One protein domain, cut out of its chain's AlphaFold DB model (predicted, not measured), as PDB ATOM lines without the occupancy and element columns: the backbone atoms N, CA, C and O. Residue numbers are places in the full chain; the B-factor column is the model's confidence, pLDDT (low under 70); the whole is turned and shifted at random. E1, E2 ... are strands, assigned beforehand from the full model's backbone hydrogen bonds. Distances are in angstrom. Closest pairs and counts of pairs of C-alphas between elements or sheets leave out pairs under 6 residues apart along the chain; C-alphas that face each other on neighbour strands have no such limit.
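Overview. This is residues 26 to 78 of the 81 residues of an uncharacterized protein of Acidobacteria bacterium (UniProt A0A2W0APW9). What is the main picture? With little regular structure, the model is one hairpin, E1 and E2, beside a long looped stretch, residues 26 to 56, that reaches one end of the whole at Gly 36 and folds back to the other at Ala 50. How is it made up? The 53 printed residues have no named helix and two strands, E1 then E2, an antiparallel sheet; the class is all strand, with 15 residues in named elements. The whole is loose, radius of gyration of the C-alphas 13.0 A, elongated, 38 by 22 by 16 A.

Along the chain. Where is E1? Residues 57 to 63, 18.6 A, from C-alpha 57 at (-9.123, 0.022, -89.936). Where is E2? Residues 70 to 77, 20.1 A, to C-alpha 77 at (-13.574, 1.040, -88.204).

Arrangement. How do the strands run? E1 and E2 are antiparallel at 164 degrees, a hairpin with a short link. Which atoms pair? The closest facing C-alphas, Phe 61 and Ala 73, are 4.1 A apart; N 58 and O 76, 2.8 A, are within hydrogen-bond range.

Size, cuts and confidence. How large is it? The farthest C-alphas, Gly 36 and Ala 50, are 40.0 A apart. Is it whole and sure? The printed part has no cut; pLDDT is under 70 at residues 49 to 50 and 53 to 55.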
ATOM      1  N   SER A  26       0.680  -2.803 -87.022       84.19
ATOM      2  CA  SER A  26       0.845  -3.798 -85.961       84.19
ATOM      3  C   SER A  26       0.096  -5.077 -86.314       84.19
ATOM      4  O   SER A  26      -1.000  -5.026 -86.872       84.19
ATOM      5  N   LEU A  27       0.686  -6.222 -85.970       88.81
ATOM      6  CA  LEU A  27       0.061  -7.532 -86.074       88.81
ATOM      7  C   LEU A  27       0.307  -8.297 -84.775       88.81
ATOM      8  O   LEU A  27       1.452  -8.500 -84.375       88.81
ATOM      9  N   ALA A  28      -0.771  -8.735 -84.131       89.75
ATOM     10  CA  ALA A  28      -0.713  -9.471 -82.878       89.75
ATOM     11  C   ALA A  28      -1.559 -10.743 -82.963       89.75
ATOM     12  O   ALA A  28      -2.658 -10.746 -83.518       89.75
ATOM     13  N   LYS A  29      -1.052 -11.834 -82.385       92.00
ATOM     14  CA  LYS A  29      -1.831 -13.057 -82.197       92.00
ATOM     15  C   LYS A  29      -2.721 -12.885 -80.968       92.00
ATOM     16  O   LYS A  29      -2.204 -12.772 -79.865       92.00
ATOM     17  N   VAL A  30      -4.037 -12.921 -81.172       93.38
ATOM     18  CA  VAL A  30      -5.031 -12.817 -80.087       93.38
ATOM     19  C   VAL A  30      -5.191 -14.143 -79.341       93.38
ATOM     20  O   VAL A  30      -5.238 -14.164 -78.120       93.38
ATOM     21  N   GLY A  31      -5.226 -15.271 -80.057       93.31
ATOM     22  CA  GLY A  31      -5.445 -16.576 -79.436       93.31
ATOM     23  C   GLY A  31      -5.370 -17.742 -80.417       93.31
ATOM     24  O   GLY A  31      -4.842 -17.616 -81.525       93.31
ATOM     25  N   VAL A  32      -5.874 -18.900 -79.988       93.69
ATOM     26  CA  VAL A  32      -6.031 -20.105 -80.815       93.69
ATOM     27  C   VAL A  32      -7.482 -20.561 -80.708       93.69
ATOM     28  O   VAL A  32      -7.957 -20.812 -79.605       93.69
ATOM     29  N   LEU A  33      -8.170 -20.693 -81.844       92.88
ATOM     30  CA  LEU A  33      -9.507 -21.284 -81.902       92.88
ATOM     31  C   LEU A  33      -9.415 -22.778 -82.208       92.88
ATOM     32  O   LEU A  33      -8.622 -23.202 -83.052       92.88
ATOM     33  N   LYS A  34     -10.275 -23.567 -81.563       90.56
ATOM     34  CA  LYS A  34     -10.564 -24.945 -81.975       90.56
ATOM     35  C   LYS A  34     -11.829 -24.962 -82.840       90.56
ATOM     36  O   LYS A  34     -12.711 -24.129 -82.625       90.56
ATOM     37  N   PRO A  35     -11.956 -25.904 -83.790       88.25
ATOM     38  CA  PRO A  35     -13.168 -26.037 -84.591       88.25
ATOM     39  C   PRO A  35     -14.425 -26.131 -83.715       88.25
ATOM     40  O   PRO A  35     -14.450 -26.879 -82.740       88.25
ATOM     41  N   GLY A  36     -15.454 -25.354 -84.059       89.38
ATOM     42  CA  GLY A  36     -16.727 -25.319 -83.333       89.38
ATOM     43  C   GLY A  36     -16.718 -24.535 -82.015       89.38
ATOM     44  O   GLY A  36     -17.759 -24.455 -81.369       89.38
ATOM     45  N   GLN A  37     -15.589 -23.942 -81.612       91.12
ATOM     46  CA  GLN A  37     -15.500 -23.105 -80.411       91.12
ATOM     47  C   GLN A  37     -15.426 -21.618 -80.770       91.12
ATOM     48  O   GLN A  37     -14.761 -21.232 -81.732       91.12
ATOM     49  N   GLY A  38     -16.094 -20.783 -79.973       89.88
ATOM     50  CA  GLY A  38     -15.932 -19.330 -80.019       89.88
ATOM     51  C   GLY A  38     -14.697 -18.868 -79.240       89.88
ATOM     52  O   GLY A  38     -14.215 -19.572 -78.355       89.88
ATOM     53  N   LEU A  39     -14.210 -17.669 -79.559       90.50
ATOM     54  CA  LEU A  39     -13.188 -16.952 -78.795       90.50
ATOM     55  C   LEU A  39     -13.693 -15.534 -78.523       90.50
ATOM     56  O   LEU A  39     -14.196 -14.884 -79.439       90.50
ATOM     57  N   SER A  40     -13.546 -15.070 -77.284       93.06
ATOM     58  CA  SER A  40     -13.910 -13.719 -76.861       93.06
ATOM     59  C   SER A  40     -12.816 -13.191 -75.946       93.06
ATOM     60  O   SER A  40     -12.692 -13.659 -74.822       93.06
ATOM     61  N   GLU A  41     -12.028 -12.238 -76.436       90.00
ATOM     62  CA  GLU A  41     -10.866 -11.692 -75.733       90.00
ATOM     63  C   GLU A  41     -10.821 -10.176 -75.901       90.00
ATOM     64  O   GLU A  41     -11.113  -9.657 -76.984       90.00
ATOM     65  N   ASP A  42     -10.385  -9.484 -74.852       91.88
ATOM     66  CA  ASP A  42     -10.042  -8.071 -74.936       91.88
ATOM     67  C   ASP A  42      -8.632  -7.917 -75.518       91.88
ATOM     68  O   ASP A  42      -7.672  -8.545 -75.066       91.88
ATOM     69  N   VAL A  43      -8.485  -7.053 -76.526       87.25
ATOM     70  CA  VAL A  43      -7.212  -6.849 -77.231       87.25
ATOM     71  C   VAL A  43      -6.757  -5.409 -77.080       87.25
ATOM     72  O   VAL A  43      -7.478  -4.472 -77.415       87.25
ATOM     73  N   GLN A  44      -5.517  -5.232 -76.630       87.19
ATOM     74  CA  GLN A  44      -4.859  -3.931 -76.586       87.19
ATOM     75  C   GLN A  44      -3.876  -3.810 -77.745       87.19
ATOM     76  O   GLN A  44      -2.966  -4.624 -77.899       87.19
ATOM     77  N   VAL A  45      -4.039  -2.763 -78.553       79.19
ATOM     78  CA  VAL A  45      -3.150  -2.464 -79.677       79.19
ATOM     79  C   VAL A  45      -2.462  -1.138 -79.403       79.19
ATOM     80  O   VAL A  45      -3.115  -0.130 -79.135       79.19
ATOM     81  N   LYS A  46      -1.129  -1.135 -79.468       78.50
ATOM     82  CA  LYS A  46      -0.353   0.102 -79.398       78.50
ATOM     83  C   LYS A  46      -0.444   0.811 -80.742       78.50
ATOM     84  O   LYS A  46      -0.093   0.234 -81.768       78.50
ATOM     85  N   LEU A  47      -0.910   2.053 -80.717       77.06
ATOM     86  CA  LEU A  47      -0.913   2.935 -81.876       77.06
ATOM     87  C   LEU A  47       0.301   3.853 -81.791       77.06
ATOM     88  O   LEU A  47       0.660   4.310 -80.704       77.06
ATOM     89  N   GLU A  48       0.942   4.111 -82.927       74.38
ATOM     90  CA  GLU A  48       2.006   5.105 -82.962       74.38
ATOM     91  C   GLU A  48       1.432   6.499 -82.654       74.38
ATOM     92  O   GLU A  48       0.345   6.823 -83.135       74.38
ATOM     93  N   PRO A  49       2.136   7.352 -81.889       69.44
ATOM     94  CA  PRO A  49       1.608   8.655 -81.474       69.44
ATOM     95  C   PRO A  49       1.216   9.581 -82.634       69.44
ATOM     96  O   PRO A  49       0.333  10.419 -82.482       69.44
ATOM     97  N   ALA A  50       1.869   9.437 -83.791       69.25
ATOM     98  CA  ALA A  50       1.599  10.231 -84.989       69.25
ATOM     99  C   ALA A  50       0.427   9.692 -85.836       69.25
ATOM    100  O   ALA A  50       0.081  10.283 -86.860       69.25
ATOM    101  N   LEU A  51      -0.176   8.565 -85.445       70.38
ATOM    102  CA  LEU A  51      -1.227   7.897 -86.204       70.38
ATOM    103  C   LEU A  51      -2.587   8.553 -85.926       70.38
ATOM    104  O   LEU A  51      -3.058   8.577 -84.790       70.38
ATOM    105  N   ASP A  52      -3.260   9.052 -86.966       70.06
ATOM    106  CA  ASP A  52      -4.627   9.569 -86.827       70.06
ATOM    107  C   ASP A  52      -5.618   8.420 -86.578       70.06
ATOM    108  O   ASP A  52      -6.043   7.709 -87.495       70.06
ATOM    109  N   CYS A  53      -6.003   8.250 -85.314       68.94
ATOM    110  CA  CYS A  53      -6.920   7.203 -84.866       68.94
ATOM    111  C   CYS A  53      -8.332   7.330 -85.458       68.94
ATOM    112  O   CYS A  53      -9.080   6.355 -85.444       68.94
ATOM    113  N   ARG A  54      -8.712   8.500 -85.996       66.12
ATOM    114  CA  ARG A  54     -10.080   8.788 -86.468       66.12
ATOM    115  C   ARG A  54     -10.522   7.961 -87.675       66.12
ATOM    116  O   ARG A  54     -11.686   8.026 -88.051       66.12
ATOM    117  N   ASN A  55      -9.613   7.221 -88.312       65.88
ATOM    118  CA  ASN A  55      -9.920   6.409 -89.491       65.88
ATOM    119  C   ASN A  55      -9.026   5.164 -89.623       65.88
ATOM    120  O   ASN A  55      -8.694   4.755 -90.742       65.88
ATOM    121  N   LEU A  56      -8.620   4.568 -88.499       79.25
ATOM    122  CA  LEU A  56      -7.806   3.358 -88.521       79.25
ATOM    123  C   LEU A  56      -8.688   2.108 -88.729       79.25
ATOM    124  O   LEU A  56      -9.572   1.846 -87.906       79.25
ATOM    125  N   PRO A  57      -8.480   1.322 -89.803       83.81
ATOM    126  CA  PRO A  57      -9.123   0.022 -89.936       83.81
ATOM    127  C   PRO A  57      -8.449  -0.994 -89.003       83.81
ATOM    128  O   PRO A  57      -7.239  -1.202 -89.079       83.81
ATOM    129  N   LEU A  58      -9.239  -1.656 -88.161       87.94
ATOM    130  CA  LEU A  58      -8.833  -2.853 -87.431       87.94
ATOM    131  C   LEU A  58      -9.371  -4.073 -88.179       87.94
ATOM    132  O   LEU A  58     -10.577  -4.186 -88.403       87.94
ATOM    133  N   ILE A  59      -8.483  -4.984 -88.565       92.19
ATOM    134  CA  ILE A  59      -8.857  -6.233 -89.229       92.19
ATOM    135  C   ILE A  59      -8.573  -7.379 -88.268       92.19
ATOM    136  O   ILE A  59      -7.433  -7.573 -87.849       92.19
ATOM    137  N   ALA A  60      -9.609  -8.146 -87.949       93.69
ATOM    138  CA  ALA A  60      -9.482  -9.415 -87.250       93.69
ATOM    139  C   ALA A  60      -9.685 -10.544 -88.257       93.69
ATOM    140  O   ALA A  60     -10.581 -10.477 -89.098       93.69
ATOM    141  N   PHE A  61      -8.866 -11.586 -88.182       94.94
ATOM    142  CA  PHE A  61      -9.006 -12.748 -89.049       94.94
ATOM    143  C   PHE A  61      -8.675 -14.037 -88.307       94.94
ATOM    144  O   PHE A  61      -7.855 -14.060 -87.389       94.94
ATOM    145  N   VAL A  62      -9.319 -15.118 -88.734       94.88
ATOM    146  CA  VAL A  62      -8.980 -16.480 -88.326       94.88
ATOM    147  C   VAL A  62      -8.142 -17.080 -89.442       94.88
ATOM    148  O   VAL A  62      -8.569 -17.090 -90.595       94.88
ATOM    149  N   GLN A  63      -6.960 -17.580 -89.104       95.44
ATOM    150  CA  GLN A  63      -6.095 -18.296 -90.036       95.44
ATOM    151  C   GLN A  63      -5.738 -19.672 -89.492       95.44
ATOM    152  O   GLN A  63      -5.654 -19.876 -88.278       95.44
ATOM    153  N   GLU A  64      -5.484 -20.604 -90.402       94.50
ATOM    154  CA  GLU A  64      -4.790 -21.841 -90.064       94.50
ATOM    155  C   GLU A  64      -3.408 -21.530 -89.449       94.50
ATOM    156  O   GLU A  64      -2.813 -20.493 -89.751       94.50
ATOM    157  N   PRO A  65      -2.861 -22.405 -88.584       90.56
ATOM    158  CA  PRO A  65      -1.546 -22.191 -87.986       90.56
ATOM    159  C   PRO A  65      -0.449 -21.969 -89.032       90.56
ATOM    160  O   PRO A  65      -0.464 -22.594 -90.092       90.56
ATOM    161  N   ARG A  66       0.572 -21.184 -88.659       87.62
ATOM    162  CA  ARG A  66       1.626 -20.682 -89.567       87.62
ATOM    163  C   ARG A  66       1.020 -19.703 -90.588       87.62
ATOM    164  O   ARG A  66      -0.021 -19.120 -90.319       87.62
ATOM    165  N   GLN A  67       1.683 -19.465 -91.715       87.31
ATOM    166  CA  GLN A  67       1.167 -18.627 -92.809       87.31
ATOM    167  C   GLN A  67       0.150 -19.413 -93.659       87.31
ATOM    168  O   GLN A  67       0.315 -19.568 -94.867       87.31
ATOM    169  N   GLY A  68      -0.839 -20.011 -92.990       93.25
ATOM    170  CA  GLY A  68      -1.872 -20.837 -93.604       93.25
ATOM    171  C   GLY A  68      -3.028 -20.010 -94.163       93.25
ATOM    172  O   GLY A  68      -2.968 -18.782 -94.250       93.25
ATOM    173  N   ARG A  69      -4.105 -20.684 -94.570       95.75
ATOM    174  CA  ARG A  69      -5.237 -20.011 -95.217       95.75
ATOM    175  C   ARG A  69      -6.027 -19.169 -94.213       95.75
ATOM    176  O   ARG A  69      -6.239 -19.582 -93.073       95.75
ATOM    177  N   ILE A  70      -6.519 -18.015 -94.668       95.81
ATOM    178  CA  ILE A  70      -7.514 -17.214 -93.943       95.81
ATOM    179  C   ILE A  70      -8.869 -17.925 -94.064       95.81
ATOM    180  O   ILE A  70      -9.364 -18.133 -95.171       95.81
ATOM    181  N   LEU A  71      -9.465 -18.291 -92.933       94.38
ATOM    182  CA  LEU A  71     -10.763 -18.969 -92.844       94.38
ATOM    183  C   LEU A  71     -11.932 -17.980 -92.738       94.38
ATOM    184  O   LEU A  71     -13.061 -18.306 -93.088       94.38
ATOM    185  N   GLY A  72     -11.661 -16.767 -92.261       93.88
ATOM    186  CA  GLY A  72     -12.639 -15.694 -92.144       93.88
ATOM    187  C   GLY A  72     -11.983 -14.404 -91.674       93.88
ATOM    188  O   GLY A  72     -10.918 -14.435 -91.054       93.88
ATOM    189  N   ALA A  73     -12.610 -13.270 -91.974       95.69
ATOM    190  CA  ALA A  73     -12.118 -11.953 -91.597       95.69
ATOM    191  C   ALA A  73     -13.273 -10.991 -91.304       95.69
ATOM    192  O   ALA A  73     -14.368 -11.131 -91.848       95.69
ATOM    193  N   ALA A  74     -13.000  -9.997 -90.467       93.94
ATOM    194  CA  ALA A  74     -13.904  -8.910 -90.138       93.94
ATOM    195  C   ALA A  74     -13.136  -7.583 -90.100       93.94
ATOM    196  O   ALA A  74     -11.969  -7.533 -89.709       93.94
ATOM    197  N   LEU A  75     -13.815  -6.507 -90.497       90.69
ATOM    198  CA  LEU A  75     -13.300  -5.143 -90.461       90.69
ATOM    199  C   LEU A  75     -14.091  -4.335 -89.435       90.69
ATOM    200  O   LEU A  75     -15.306  -4.194 -89.558       90.69
ATOM    201  N   LEU A  76     -13.380  -3.736 -88.487       87.69
ATOM    202  CA  LEU A  76     -13.904  -2.719 -87.590       87.69
ATOM    203  C   LEU A  76     -13.257  -1.377 -87.934       87.69
ATOM    204  O   LEU A  76     -12.038  -1.269 -88.058       87.69
ATOM    205  N   ARG A  77     -14.073  -0.333 -88.088       82.06
ATOM    206  CA  ARG A  77     -13.574   1.040 -88.204       82.06
ATOM    207  C   ARG A  77     -13.619   1.677 -86.828       82.06
ATOM    208  O   ARG A  77     -14.696   1.807 -86.256       82.06
ATOM    209  N   LEU A  78     -12.456   2.063 -86.313       75.88
ATOM    210  CA  LEU A  78     -12.393   2.837 -85.082       75.88
ATOM    211  C   LEU A  78     -12.863   4.262 -85.391       75.88
ATOM    212  O   LEU A  78     -12.249   4.966 -86.192       75.88
TER     213      LEU A  78